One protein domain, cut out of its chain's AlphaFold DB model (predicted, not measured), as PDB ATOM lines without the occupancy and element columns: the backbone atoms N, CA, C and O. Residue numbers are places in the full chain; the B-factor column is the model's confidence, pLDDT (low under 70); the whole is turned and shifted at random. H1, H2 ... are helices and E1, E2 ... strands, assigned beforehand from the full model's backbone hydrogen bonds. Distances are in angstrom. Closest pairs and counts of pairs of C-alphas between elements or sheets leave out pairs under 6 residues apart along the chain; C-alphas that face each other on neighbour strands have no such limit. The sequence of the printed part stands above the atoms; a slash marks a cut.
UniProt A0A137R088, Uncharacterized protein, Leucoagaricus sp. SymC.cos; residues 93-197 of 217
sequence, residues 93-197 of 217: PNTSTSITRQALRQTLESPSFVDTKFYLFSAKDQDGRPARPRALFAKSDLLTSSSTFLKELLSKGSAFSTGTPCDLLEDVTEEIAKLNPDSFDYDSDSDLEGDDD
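This is residues 93 to 197 of the 217 residues of an uncharacterized protein of Leucoagaricus sp. SymC.cos (UniProt A0A137R088). A long, twisted strand hairpin, E1 and E2, runs through the model, with H1, H2 and H3 in a row at one end and H4 packed on its side, chiefly on E2. The 105 printed residues hold H1 E1 E2 H2 H3 H4 along the chain, an antiparallel pair among them; the class is mixed, with 51 residues in named elements, under half. It is loose, radius of gyration of the C-alphas 16.1 A, spanning 46 by 33 by 24 A.

E1 is residues 116 to 124, 24.9 A, from C-alpha (285.311, 362.572, 297.915); E2 is 130 to 138, 22.0 A, bending by 57 degrees at residue 133. H1 is 99 to 109, 15.2 A; H2 140 to 146; H3 148 to 155; H4 172 to 178, ending at C-alpha (297.428, 368.312, 310.241).

E1 and E2 are antiparallel; N 118 and O 136 are 2.8 A apart, within hydrogen-bond range. The closest C-alphas of E2 and H4, Pro 133 and Ile 176, are 6.4 A apart. H2 touches H1, closest C-alphas Leu 142 and Ile 99, 6.8 A. H2 and H3 form a helical hairpin, closest C-alphas Thr 144 and Lys 151, 4.0 A. In H1, H2, H3 and H4 every O i to N i+4 pair is within hydrogen-bond range.

The printed part has no cut. The link H3 to H4 is long; its residues 156 to 162 stand free. Mean pLDDT of the printed part is 72.7, with 39 residues under 70.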
ATOM      1  N   PRO A  93     268.467 350.111 302.126       41.00
ATOM      2  CA  PRO A  93     267.767 351.302 302.583       41.00
ATOM      3  C   PRO A  93     266.481 351.453 301.769       41.00
ATOM      4  O   PRO A  93     266.498 351.658 300.555       41.00
ATOM      5  N   ASN A  94     265.353 351.277 302.451       44.50
ATOM      6  CA  ASN A  94     264.009 351.289 301.883       44.50
ATOM      7  C   ASN A  94     263.456 352.718 301.745       44.50
ATOM      8  O   ASN A  94     262.268 352.911 301.493       44.50
ATOM      9  N   THR A  95     264.318 353.730 301.857       40.66
ATOM     10  CA  THR A  95     263.963 355.145 301.784       40.66
ATOM     11  C   THR A  95     264.515 355.803 300.510       40.66
ATOM     12  O   THR A  95     265.713 355.861 300.266       40.66
ATOM     13  N   SER A  96     263.573 356.309 299.699       47.12
ATOM     14  CA  SER A  96     263.698 357.128 298.475       47.12
ATOM     15  C   SER A  96     264.494 356.545 297.283       47.12
ATOM     16  O   SER A  96     265.715 356.441 297.248       47.12
ATOM     17  N   THR A  97     263.747 356.216 296.228       60.81
ATOM     18  CA  THR A  97     264.072 355.322 295.103       60.81
ATOM     19  C   THR A  97     264.951 355.896 293.980       60.81
ATOM     20  O   THR A  97     265.244 355.168 293.030       60.81
ATOM     21  N   SER A  98     265.384 357.160 294.029       61.19
ATOM     22  CA  SER A  98     266.186 357.781 292.956       61.19
ATOM     23  C   SER A  98     267.685 357.786 293.254       61.19
ATOM     24  O   SER A  98     268.463 357.335 292.414       61.19
ATOM     25  N   ILE A  99     268.085 358.214 294.454       62.66
ATOM     26  CA  ILE A  99     269.495 358.338 294.856       62.66
ATOM     27  C   ILE A  99     270.139 356.956 294.961       62.66
ATOM     28  O   ILE A  99     271.205 356.739 294.397       62.66
ATOM     29  N   THR A 100     269.461 355.982 295.573       66.56
ATOM     30  CA  THR A 100     269.959 354.598 295.653       66.56
ATOM     31  C   THR A 100     270.101 353.966 294.267       66.56
ATOM     32  O   THR A 100     271.097 353.307 293.982       66.56
ATOM     33  N   ARG A 101     269.151 354.206 293.349       67.69
ATOM     34  CA  ARG A 101     269.263 353.725 291.959       67.69
ATOM     35  C   ARG A 101     270.398 354.411 291.205       67.69
ATOM     36  O   ARG A 101     271.088 353.750 290.434       67.69
ATOM     37  N   GLN A 102     270.586 355.712 291.410       69.19
ATOM     38  CA  GLN A 102     271.682 356.472 290.816       69.19
ATOM     39  C   GLN A 102     273.034 355.980 291.340       69.19
ATOM     40  O   GLN A 102     273.925 355.712 290.543       69.19
ATOM     41  N   ALA A 103     273.151 355.764 292.650       66.25
ATOM     42  CA  ALA A 103     274.329 355.197 293.291       66.25
ATOM     43  C   ALA A 103     274.673 353.821 292.706       66.25
ATOM     44  O   ALA A 103     275.792 353.598 292.251       66.25
ATOM     45  N   LEU A 104     273.688 352.921 292.626       69.44
ATOM     46  CA  LEU A 104     273.870 351.594 292.038       69.44
ATOM     47  C   LEU A 104     274.285 351.669 290.562       69.44
ATOM     48  O   LEU A 104     275.194 350.956 290.152       69.44
ATOM     49  N   ARG A 105     273.695 352.564 289.761       70.00
ATOM     50  CA  ARG A 105     274.138 352.778 288.371       70.00
ATOM     51  C   ARG A 105     275.588 353.249 288.298       70.00
ATOM     52  O   ARG A 105     276.365 352.695 287.530       70.00
ATOM     53  N   GLN A 106     275.981 354.187 289.154       68.75
ATOM     54  CA  GLN A 106     277.353 354.691 289.194       68.75
ATOM     55  C   GLN A 106     278.370 353.611 289.594       68.75
ATOM     56  O   GLN A 106     279.486 353.618 289.080       68.75
ATOM     57  N   THR A 107     277.991 352.643 290.440       66.81
ATOM     58  CA  THR A 107     278.858 351.482 290.738       66.81
ATOM     59  C   THR A 107     279.091 350.563 289.536       66.81
ATOM     60  O   THR A 107     280.080 349.837 289.519       66.81
ATOM     61  N   LEU A 108     278.199 350.578 288.539       68.44
ATOM     62  CA  LEU A 108     278.333 349.777 287.318       68.44
ATOM     63  C   LEU A 108     279.164 350.494 286.244       68.44
ATOM     64  O   LEU A 108     279.797 349.837 285.423       68.44
ATOM     65  N   GLU A 109     279.156 351.828 286.243       69.19
ATOM     66  CA  GLU A 109     279.838 352.659 285.243       69.19
ATOM     67  C   GLU A 109     281.311 352.929 285.584       69.19
ATOM     68  O   GLU A 109     282.121 353.140 284.681       69.19
ATOM     69  N   SER A 110     281.678 352.908 286.870       62.12
ATOM     70  CA  SER A 110     283.027 353.234 287.344       62.12
ATOM     71  C   SER A 110     283.600 352.145 288.257       62.12
ATOM     72  O   SER A 110     282.900 351.659 289.145       62.12
ATOM     73  N   PRO A 111     284.903 351.810 288.136       61.12
ATOM     74  CA  PRO A 111     285.577 350.901 289.065       61.12
ATOM     75  C   PRO A 111     285.750 351.496 290.476       61.12
ATOM     76  O   PRO A 111     286.035 350.751 291.414       61.12
ATOM     77  N   SER A 112     285.585 352.816 290.639       67.75
ATOM     78  CA  SER A 112     285.578 353.492 291.942       67.75
ATOM     79  C   SER A 112     284.260 354.219 292.179       67.75
ATOM     80  O   SER A 112     283.860 355.083 291.395       67.75
ATOM     81  N   PHE A 113     283.610 353.888 293.293       74.94
ATOM     82  CA  PHE A 113     282.376 354.534 293.744       74.94
ATOM     83  C   PHE A 113     282.627 355.775 294.610       74.94
ATOM     84  O   PHE A 113     281.756 356.622 294.739       74.94
ATOM     85  N   VAL A 114     283.811 355.895 295.206       78.88
ATOM     86  CA  VAL A 114     284.178 357.023 296.070       78.88
ATOM     87  C   VAL A 114     285.088 357.956 295.285       78.88
ATOM     88  O   VAL A 114     286.007 357.488 294.610       78.88
ATOM     89  N   ASP A 115     284.838 359.256 295.389       78.81
ATOM     90  CA  ASP A 115     285.681 360.318 294.820       78.81
ATOM     91  C   ASP A 115     285.920 361.493 295.779       78.81
ATOM     92  O   ASP A 115     286.692 362.393 295.469       78.81
ATOM     93  N   THR A 116     285.274 361.480 296.947       80.31
ATOM     94  CA  THR A 116     285.311 362.572 297.915       80.31
ATOM     95  C   THR A 116     285.559 362.010 299.309       80.31
ATOM     96  O   THR A 116     284.993 360.975 299.675       80.31
ATOM     97  N   LYS A 117     286.377 362.700 300.108       83.88
ATOM     98  CA  LYS A 117     286.546 362.423 301.539       83.88
ATOM     99  C   LYS A 117     286.380 363.702 302.358       83.88
ATOM    100  O   LYS A 117     286.851 364.758 301.949       83.88
ATOM    101  N   PHE A 118     285.720 363.591 303.504       83.06
ATOM    102  CA  PHE A 118     285.587 364.644 304.510       83.06
ATOM    103  C   PHE A 118     286.291 364.204 305.783       83.06
ATOM    104  O   PHE A 118     286.291 363.015 306.094       83.06
ATOM    105  N   TYR A 119     286.838 365.145 306.542       83.88
ATOM    106  CA  TYR A 119     287.361 364.871 307.873       83.88
ATOM    107  C   TYR A 119     286.429 365.482 308.911       83.88
ATOM    108  O   TYR A 119     286.125 366.669 308.838       83.88
ATOM    109  N   LEU A 120     285.956 364.657 309.842       85.38
ATOM    110  CA  LEU A 120     285.072 365.071 310.927       85.38
ATOM    111  C   LEU A 120     285.589 364.506 312.243       85.38
ATOM    112  O   LEU A 120     286.045 363.364 312.290       85.38
ATOM    113  N   PHE A 121     285.490 365.280 313.312       87.44
ATOM    114  CA  PHE A 121     285.721 364.795 314.667       87.44
ATOM    115  C   PHE A 121     284.506 363.997 315.135       87.44
ATOM    116  O   PHE A 121     283.378 364.329 314.778       87.44
ATOM    117  N   SER A 122     284.742 362.909 315.872       84.94
ATOM    118  CA  SER A 122     283.675 362.013 316.342       84.94
ATOM    119  C   SER A 122     283.507 362.006 317.859       84.94
ATOM    120  O   SER A 122     282.642 361.298 318.358       84.94
ATOM    121  N   ALA A 123     284.364 362.710 318.597       85.88
ATOM    122  CA  ALA A 123     284.337 362.751 320.054       85.88
ATOM    123  C   ALA A 123     284.777 364.118 320.582       85.88
ATOM    124  O   ALA A 123     285.302 364.934 319.825       85.88
ATOM    125  N   LYS A 124     284.579 364.344 321.879       86.12
ATOM    126  CA  LYS A 124     285.214 365.413 322.651       86.12
ATOM    127  C   LYS A 124     286.269 364.803 323.574       86.12
ATOM    128  O   LYS A 124     286.084 363.695 324.074       86.12
ATOM    129  N   ASP A 125     287.383 365.496 323.770       85.38
ATOM    130  CA  ASP A 125     288.342 365.147 324.820       85.38
ATOM    131  C   ASP A 125     287.860 365.630 326.202       85.38
ATOM    132  O   ASP A 125     286.770 366.185 326.351       85.38
ATOM    133  N   GLN A 126     288.681 365.407 327.230       83.81
ATOM    134  CA  GLN A 126     288.383 365.794 328.615       83.81
ATOM    135  C   GLN A 126     288.270 367.313 328.812       83.81
ATOM    136  O   GLN A 126     287.611 367.759 329.751       83.81
ATOM    137  N   ASP A 127     288.875 368.100 327.920       83.50
ATOM    138  CA  ASP A 127     288.788 369.561 327.911       83.50
ATOM    139  C   ASP A 127     287.574 370.053 327.094       83.50
ATOM    140  O   ASP A 127     287.355 371.259 326.961       83.50
ATOM    141  N   GLY A 128     286.770 369.135 326.542       80.69
ATOM    142  CA  GLY A 128     285.614 369.434 325.703       80.69
ATOM    143  C   GLY A 128     285.965 369.791 324.257       80.69
ATOM    144  O   GLY A 128     285.084 370.234 323.518       80.69
ATOM    145  N   ARG A 129     287.223 369.611 323.835       85.56
ATOM    146  CA  ARG A 129     287.672 369.933 322.474       85.56
ATOM    147  C   ARG A 129     287.358 368.804 321.495       85.56
ATOM    148  O   ARG A 129     287.397 367.638 321.889       85.56
ATOM    149  N   PRO A 130     287.113 369.109 320.205       86.62
ATOM    150  CA  PRO A 130     286.933 368.087 319.181       86.62
ATOM    151  C   PRO A 130     288.115 367.110 319.128       86.62
ATOM    152  O   PRO A 130     289.276 367.495 319.010       86.62
ATOM    153  N   ALA A 131     287.806 365.821 319.182       84.88
ATOM    154  CA  ALA A 131     288.754 364.722 319.243       84.88
ATOM    155  C   ALA A 131     288.336 363.573 318.313       84.88
ATOM    156  O   ALA A 131     287.227 363.515 317.777       84.88
ATOM    157  N   ARG A 132     289.270 362.639 318.099       83.38
ATOM    158  CA  ARG A 132     289.084 361.448 317.250       83.38
ATOM    159  C   ARG A 132     288.601 361.798 315.826       83.38
ATOM    160  O   ARG A 132     287.511 361.385 315.428       83.38
ATOM    161  N   PRO A 133     289.396 362.544 315.042       87.00
ATOM    162  CA  PRO A 133     289.083 362.815 313.642       87.00
ATOM    163  C   PRO A 133     288.983 361.520 312.822       87.00
ATOM    164  O   PRO A 133     289.775 360.589 312.982       87.00
ATOM    165  N   ARG A 134     288.005 361.464 311.918       82.62
ATOM    166  CA  ARG A 134     287.721 360.336 311.027       82.62
ATOM    167  C   ARG A 134     287.484 360.819 309.605       82.62
ATOM    168  O   ARG A 134     286.880 361.867 309.387       82.62
ATOM    169  N   ALA A 135     287.915 360.010 308.643       83.75
ATOM    170  CA  ALA A 135     287.594 360.222 307.240       83.75
ATOM    171  C   ALA A 135     286.222 359.615 306.900       83.75
ATOM    172  O   ALA A 135     285.994 358.420 307.110       83.75
ATOM    173  N   LEU A 136     285.332 360.428 306.338       81.62
ATOM    174  CA  LEU A 136     284.057 360.018 305.761       81.62
ATOM    175  C   LEU A 136     284.159 360.037 304.237       81.62
ATOM    176  O   LEU A 136     284.437 361.071 303.635       81.62
ATOM    177  N   PHE A 137     283.909 358.892 303.612       81.75
ATOM    178  CA  PHE A 137     284.031 358.704 302.170       81.75
ATOM    179  C   PHE A 137     282.680 358.809 301.475       81.75
ATOM    180  O   PHE A 137     281.701 358.213 301.922       81.75
ATOM    181  N   ALA A 138     282.638 359.522 300.353       79.94
ATOM    182  CA  ALA A 138     281.414 359.767 299.609       79.94
ATOM    183  C   ALA A 138     281.653 359.901 298.096       79.94
ATOM    184  O   ALA A 138     282.789 359.928 297.614       79.94
ATOM    185  N   LYS A 139     280.541 359.989 297.359       83.25
ATOM    186  CA  LYS A 139     280.493 360.337 295.938       83.25
ATOM    187  C   LYS A 139     279.946 361.758 295.797       83.25
ATOM    188  O   LYS A 139     278.783 361.988 296.144       83.25
ATOM    189  N   SER A 140     280.738 362.693 295.279       81.25
ATOM    190  CA  SER A 140     280.361 364.105 295.115       81.25
ATOM    191  C   SER A 140     279.061 364.254 294.330       81.25
ATOM    192  O   SER A 140     278.188 365.023 294.718       81.25
ATOM    193  N   ASP A 141     278.878 363.471 293.267       80.31
ATOM    194  CA  ASP A 141     277.691 363.553 292.408       80.31
ATOM    195  C   ASP A 141     276.387 363.227 293.153       80.31
ATOM    196  O   ASP A 141     275.349 363.826 292.877       80.31
ATOM    197  N   LEU A 142     276.426 362.307 294.123       81.19
ATOM    198  CA  LEU A 142     275.258 361.969 294.947       81.19
ATOM    199  C   LEU A 142     275.000 363.029 296.024       81.19
ATOM    200  O   LEU A 142     273.855 363.337 296.357       81.19
ATOM    201  N   LEU A 143     276.064 363.617 296.566       79.88
ATOM    202  CA  LEU A 143     275.953 364.719 297.520       79.88
ATOM    203  C   LEU A 143     275.386 365.979 296.853       79.88
ATOM    204  O   LEU A 143     274.480 366.616 297.383       79.88
ATOM    205  N   THR A 144     275.856 366.307 295.651       83.12
ATOM    206  CA  THR A 144     275.371 367.472 294.899       83.12
ATOM    207  C   THR A 144     273.951 367.294 294.359       83.12
ATOM    208  O   THR A 144     273.239 368.287 294.194       83.12
ATOM    209  N   SER A 145     273.506 366.060 294.100       78.06
ATOM    210  CA  SER A 145     272.122 365.787 293.691       78.06
ATOM    211  C   SER A 145     271.136 365.795 294.860       78.06
ATOM    212  O   SER A 145     269.948 366.036 294.647       78.06
ATOM    213  N   SER A 146     271.611 365.562 296.087       78.50
ATOM    214  CA  SER A 146     270.768 365.497 297.285       78.50
ATOM    215  C   SER A 146     270.592 366.839 297.998       78.50
ATOM    216  O   SER A 146     269.573 367.034 298.659       78.50
ATOM    217  N   SER A 147     271.539 367.775 297.867       78.44
ATOM    218  CA  SER A 147     271.493 369.057 298.577       78.44
ATOM    219  C   SER A 147     272.100 370.201 297.768       78.44
ATOM    220  O   SER A 147     273.218 370.108 297.261       78.44
ATOM    221  N   THR A 148     271.385 371.329 297.701       78.62
ATOM    222  CA  THR A 148     271.887 372.572 297.095       78.62
ATOM    223  C   THR A 148     273.087 373.129 297.854       78.62
ATOM    224  O   THR A 148     274.022 373.610 297.224       78.62
ATOM    225  N   PHE A 149     273.110 372.986 299.182       80.19
ATOM    226  CA  PHE A 149     274.252 373.371 300.009       80.19
ATOM    227  C   PHE A 149     275.507 372.580 299.629       80.19
ATOM    228  O   PHE A 149     276.542 373.172 299.334       80.19
ATOM    229  N   LEU A 150     275.409 371.246 299.554       81.44
ATOM    230  CA  LEU A 150     276.543 370.394 299.176       81.44
ATOM    231  C   LEU A 150     276.957 370.619 297.724       81.44
ATOM    232  O   LEU A 150     278.144 370.602 297.409       81.44
ATOM    233  N   LYS A 151     275.993 370.893 296.840       82.62
ATOM    234  CA  LYS A 151     276.271 371.315 295.469       82.62
ATOM    235  C   LYS A 151     277.098 372.591 295.432       82.62
ATOM    236  O   LYS A 151     278.076 372.639 294.698       82.62
ATOM    237  N   GLU A 152     276.743 373.612 296.204       80.75
ATOM    238  CA  GLU A 152     277.515 374.854 296.271       80.75
ATOM    239  C   GLU A 152     278.891 374.659 296.914       80.75
ATOM    240  O   GLU A 152     279.882 375.143 296.369       80.75
ATOM    241  N   LEU A 153     278.961 373.902 298.014       77.75
ATOM    242  CA  LEU A 153     280.200 373.585 298.725       77.75
ATOM    243  C   LEU A 153     281.218 372.880 297.817       77.75
ATOM    244  O   LEU A 153     282.394 373.227 297.826       77.75
ATOM    245  N   LEU A 154     280.755 371.920 297.013       77.00
ATOM    246  CA  LEU A 154     281.599 371.115 296.125       77.00
ATOM    247  C   LEU A 154     281.831 371.757 294.742       77.00
ATOM    248  O   LEU A 154     282.704 371.304 294.009       77.00
ATOM    249  N   SER A 155     281.072 372.795 294.361       72.25
ATOM    250  CA  SER A 155     281.221 373.490 293.063       72.25
ATOM    251  C   SER A 155     282.010 374.798 293.140       72.25
ATOM    252  O   SER A 155     282.640 375.191 292.156       72.25
ATOM    253  N   LYS A 156     282.007 375.489 294.288       58.97
ATOM    254  CA  LYS A 156     282.796 376.711 294.496       58.97
ATOM    255  C   LYS A 156     284.217 376.341 294.917       58.97
ATOM    256  O   LYS A 156     284.505 376.181 296.101       58.97
ATOM    257  N   GLY A 157     285.134 376.333 293.949       50.31
ATOM    258  CA  GLY A 157     286.578 376.160 294.172       50.31
ATOM    259  C   GLY A 157     287.241 377.169 295.130       50.31
ATOM    260  O   GLY A 157     288.431 377.047 295.382       50.31
ATOM    261  N   SER A 158     286.508 378.150 295.679       44.78
ATOM    262  CA  SER A 158     287.009 379.103 296.682       44.78
ATOM    263  C   SER A 158     286.614 378.775 298.130       44.78
ATOM    264  O   SER A 158     287.334 379.173 299.038       44.78
ATOM    265  N   ALA A 159     285.503 378.062 298.373       45.84
ATOM    266  CA  ALA A 159     285.176 377.529 299.708       45.84
ATOM    267  C   ALA A 159     285.921 376.207 299.969       45.84
ATOM    268  O   ALA A 159     286.236 375.873 301.105       45.84
ATOM    269  N   PHE A 160     286.294 375.518 298.888       49.41
ATOM    270  CA  PHE A 160     287.216 374.386 298.858       49.41
ATOM    271  C   PHE A 160     288.693 374.835 298.858       49.41
ATOM    272  O   PHE A 160     289.542 374.188 298.256       49.41
ATOM    273  N   SER A 161     289.028 375.956 299.512       44.12
ATOM    274  CA  SER A 161     290.421 376.431 299.610       44.12
ATOM    275  C   SER A 161     291.328 375.463 300.386       44.12
ATOM    276  O   SER A 161     292.549 375.587 300.310       44.12
ATOM    277  N   THR A 162     290.750 374.529 301.142       49.12
ATOM    278  CA  THR A 162     291.458 373.490 301.905       49.12
ATOM    279  C   THR A 162     291.497 372.142 301.196       49.12
ATOM    280  O   THR A 162     292.191 371.236 301.646       49.12
ATOM    281  N   GLY A 163     290.749 371.970 300.107       53.44
ATOM    282  CA  GLY A 163     290.654 370.682 299.448       53.44
ATOM    283  C   GLY A 163     291.686 370.544 298.343       53.44
ATOM    284  O   GLY A 163     291.530 371.072 297.243       53.44
ATOM    285  N   THR A 164     292.751 369.811 298.636       58.03
ATOM    286  CA  THR A 164     293.768 369.426 297.660       58.03
ATOM    287  C   THR A 164     293.389 368.117 296.966       58.03
ATOM    288  O   THR A 164     292.874 367.202 297.618       58.03
ATOM    289  N   PRO A 165     293.672 367.975 295.656       62.03
ATOM    290  CA  PRO A 165     293.695 366.667 295.014       62.03
ATOM    291  C   PRO A 165     294.595 365.740 295.831       62.03
ATOM    292  O   PRO A 165     295.740 366.078 296.116       62.03
ATOM    293  N   CYS A 166     294.059 364.604 296.246       63.81
ATOM    294  CA  CYS A 166     294.756 363.647 297.091       63.81
ATOM    295  C   CYS A 166     294.327 362.239 296.706       63.81
ATOM    296  O   CYS A 166     293.257 362.040 296.117       63.81
ATOM    297  N   ASP A 167     295.155 361.260 297.051       70.25
ATOM    298  CA  ASP A 167     294.695 359.884 297.008       70.25
ATOM    299  C   ASP A 167     293.619 359.701 298.094       70.25
ATOM    300  O   ASP A 167     293.703 360.226 299.209       70.25
ATOM    301  N   LEU A 168     292.534 359.010 297.755       69.56
ATOM    302  CA  LEU A 168     291.413 358.822 298.669       69.56
ATOM    303  C   LEU A 168     291.761 357.856 299.801       69.56
ATOM    304  O   LEU A 168     291.191 357.958 300.881       69.56
ATOM    305  N   LEU A 169     292.648 356.894 299.557       65.56
ATOM    306  CA  LEU A 169     292.972 355.835 300.512       65.56
ATOM    307  C   LEU A 169     294.321 356.057 301.176       65.56
ATOM    308  O   LEU A 169     294.504 355.620 302.313       65.56
ATOM    309  N   GLU A 170     295.229 356.729 300.481       63.72
ATOM    310  CA  GLU A 170     296.489 357.186 301.050       63.72
ATOM    311  C   GLU A 170     296.275 358.548 301.746       63.72
ATOM    312  O   GLU A 170     295.187 359.136 301.724       63.72
ATOM    313  N   ASP A 171     297.272 358.999 302.498       71.81
ATOM    314  CA  ASP A 171     297.295 360.298 303.190       71.81
ATOM    315  C   ASP A 171     296.286 360.499 304.338       71.81
ATOM    316  O   ASP A 171     296.353 361.507 305.034       71.81
ATOM    317  N   VAL A 172     295.361 359.566 304.613       75.44
ATOM    318  CA  VAL A 172     294.336 359.751 305.667       75.44
ATOM    319  C   VAL A 172     294.963 360.060 307.028       75.44
ATOM    320  O   VAL A 172     294.533 361.001 307.688       75.44
ATOM    321  N   THR A 173     295.979 359.300 307.438       77.94
ATOM    322  CA  THR A 173     296.663 359.492 308.725       77.94
ATOM    323  C   THR A 173     297.466 360.792 308.768       77.94
ATOM    324  O   THR A 173     297.466 361.472 309.792       77.94
ATOM    325  N   GLU A 174     298.124 361.152 307.667       80.69
ATOM    326  CA  GLU A 174     298.954 362.357 307.583       80.69
ATOM    327  C   GLU A 174     298.109 363.631 307.571       80.69
ATOM    328  O   GLU A 174     298.436 364.594 308.257       80.69
ATOM    329  N   GLU A 175     296.997 363.625 306.840       79.25
ATOM    330  CA  GLU A 175     296.055 364.743 306.795       79.25
ATOM    331  C   GLU A 175     295.324 364.910 308.124       79.25
ATOM    332  O   GLU A 175     295.193 366.029 308.609       79.25
ATOM    333  N   ILE A 176     294.930 363.806 308.771       82.62
ATOM    334  CA  ILE A 176     294.355 363.842 310.120       82.62
ATOM    335  C   ILE A 176     295.308 364.518 311.112       82.62
ATOM    336  O   ILE A 176     294.864 365.326 311.924       82.62
ATOM    337  N   ALA A 177     296.607 364.227 311.034       82.44
ATOM    338  CA  ALA A 177     297.602 364.822 311.924       82.44
ATOM    339  C   ALA A 177     297.786 366.338 311.715       82.44
ATOM    340  O   ALA A 177     298.292 367.017 312.607       82.44
ATOM    341  N   LYS A 178     297.380 366.874 310.555       83.38
ATOM    342  CA  LYS A 178     297.428 368.312 310.241       83.38
ATOM    343  C   LYS A 178     296.176 369.064 310.697       83.38
ATOM    344  O   LYS A 178     296.176 370.295 310.670       83.38
ATOM    345  N   LEU A 179     295.109 368.361 311.086       82.44
ATOM    346  CA  LEU A 179     293.862 368.995 311.508       82.44
ATOM    347  C   LEU A 179     294.061 369.724 312.835       82.44
ATOM    348  O   LEU A 179     294.507 369.140 313.821       82.44
ATOM    349  N   ASN A 180     293.667 370.994 312.864       83.50
ATOM    350  CA  ASN A 180     293.582 371.755 314.099       83.50
ATOM    351  C   ASN A 180     292.142 371.678 314.640       83.50
ATOM    352  O   ASN A 180     291.262 372.266 314.009       83.50
ATOM    353  N   PRO A 181     291.879 371.006 315.774       81.56
ATOM    354  CA  PRO A 181     290.529 370.899 316.330       81.56
ATOM    355  C   PRO A 181     289.910 372.265 316.653       81.56
ATOM    356  O   PRO A 181     288.717 372.443 316.435       81.56
ATOM    357  N   ASP A 182     290.720 373.260 317.032       80.62
ATOM    358  CA  ASP A 182     290.250 374.618 317.351       80.62
ATOM    359  C   ASP A 182     289.783 375.408 316.111       80.62
ATOM    360  O   ASP A 182     289.201 376.482 316.236       80.62
ATOM    361  N   SER A 183     290.057 374.910 314.899       80.56
ATOM    362  CA  SER A 183     289.580 375.530 313.653       80.56
ATOM    363  C   SER A 183     288.162 375.102 313.255       80.56
ATOM    364  O   SER A 183     287.624 375.629 312.281       80.56
ATOM    365  N   PHE A 184     287.560 374.164 313.995       77.62
ATOM    366  CA  PHE A 184     286.223 373.642 313.737       77.62
ATOM    367  C   PHE A 184     285.257 374.099 314.828       77.62
ATOM    368  O   PHE A 184     285.459 373.824 316.009       77.62
ATOM    369  N   ASP A 185     284.189 374.772 314.414       76.50
ATOM    370  CA  ASP A 185     283.207 375.389 315.305       76.50
ATOM    371  C   ASP A 185     282.080 374.391 315.618       76.50
ATOM    372  O   ASP A 185     280.985 374.453 315.062       76.50
ATOM    373  N   TYR A 186     282.396 373.370 316.422       80.31
ATOM    374  CA  TYR A 186     281.391 372.428 316.916       80.31
ATOM    375  C   TYR A 186     280.612 373.059 318.072       80.31
ATOM    376  O   TYR A 186     281.191 373.388 319.109       80.31
ATOM    377  N   ASP A 187     279.294 373.165 317.918       77.50
ATOM    378  CA  ASP A 187     278.420 373.725 318.947       77.50
ATOM    379  C   ASP A 187     278.374 372.858 320.225       77.50
ATOM    380  O   ASP A 187     278.691 371.660 320.252       77.50
ATOM    381  N   SER A 188     277.959 373.476 321.336       67.00
ATOM    382  CA  SER A 188     277.877 372.804 322.644       67.00
ATOM    383  C   SER A 188     276.907 371.614 322.650       67.00
ATOM    384  O   SER A 188     277.139 370.657 323.388       67.00
ATOM    385  N   ASP A 189     275.863 371.655 321.821       68.44
ATOM    386  CA  ASP A 189     274.869 370.591 321.627       68.44
ATOM    387  C   ASP A 189     275.297 369.529 320.601       68.44
ATOM    388  O   ASP A 189     274.533 368.605 320.322       68.44
ATOM    389  N   SER A 190     276.521 369.622 320.067       70.88
ATOM    390  CA  SER A 190     277.063 368.621 319.155       70.88
ATOM    391  C   SER A 190     277.153 367.252 319.831       70.88
ATOM    392  O   SER A 190     277.706 367.111 320.927       70.88
ATOM    393  N   ASP A 191     276.653 366.248 319.115       74.00
ATOM    394  CA  ASP A 191     276.561 364.820 319.432       74.00
ATOM    395  C   ASP A 191     277.913 364.084 319.483       74.00
ATOM    396  O   ASP A 191     277.966 362.858 319.392       74.00
ATOM    397  N   LEU A 192     279.014 364.820 319.641       78.88
ATOM    398  CA  LEU A 192     280.334 364.241 319.845       78.88
ATOM    399  C   LEU A 192     280.343 363.414 321.134       78.88
ATOM    400  O   LEU A 192     280.027 363.921 322.212       78.88
ATOM    401  N   GLU A 193     280.749 362.150 321.017       76.06
ATOM    402  CA  GLU A 193     280.878 361.242 322.157       76.06
ATOM    403  C   GLU A 193     281.845 361.835 323.195       76.06
ATOM    404  O   GLU A 193     282.951 362.259 322.850       76.06
ATOM    405  N   GLY A 194     281.445 361.875 324.466       69.19
ATOM    406  CA  GLY A 194     282.366 362.201 325.556       69.19
ATOM    407  C   GLY A 194     283.395 361.084 325.751       69.19
ATOM    408  O   GLY A 194     283.133 359.921 325.452       69.19
ATOM    409  N   ASP A 195     284.569 361.414 326.284       63.09
ATOM    410  CA  ASP A 195     285.635 360.434 326.556       63.09
ATOM    411  C   ASP A 195     285.332 359.489 327.747       63.09
ATOM    412  O   ASP A 195     286.189 358.713 328.168       63.09
ATOM    413  N   ASP A 196     284.105 359.509 328.278       57.28
ATOM    414  CA  ASP A 196     283.697 358.777 329.485       57.28
ATOM    415  C   ASP A 196     283.664 357.240 329.309       57.28
ATOM    416  O   ASP A 196     283.636 356.507 330.299       57.28
ATOM    417  N   ASP A 197     283.746 356.724 328.076       52.34
ATOM    418  CA  ASP A 197     283.513 355.302 327.766       52.34
ATOM    419  C   ASP A 197     284.774 354.438 327.528       52.34
ATOM    420  O   ASP A 197     284.661 353.281 327.117       52.34
TER     421      ASP A 197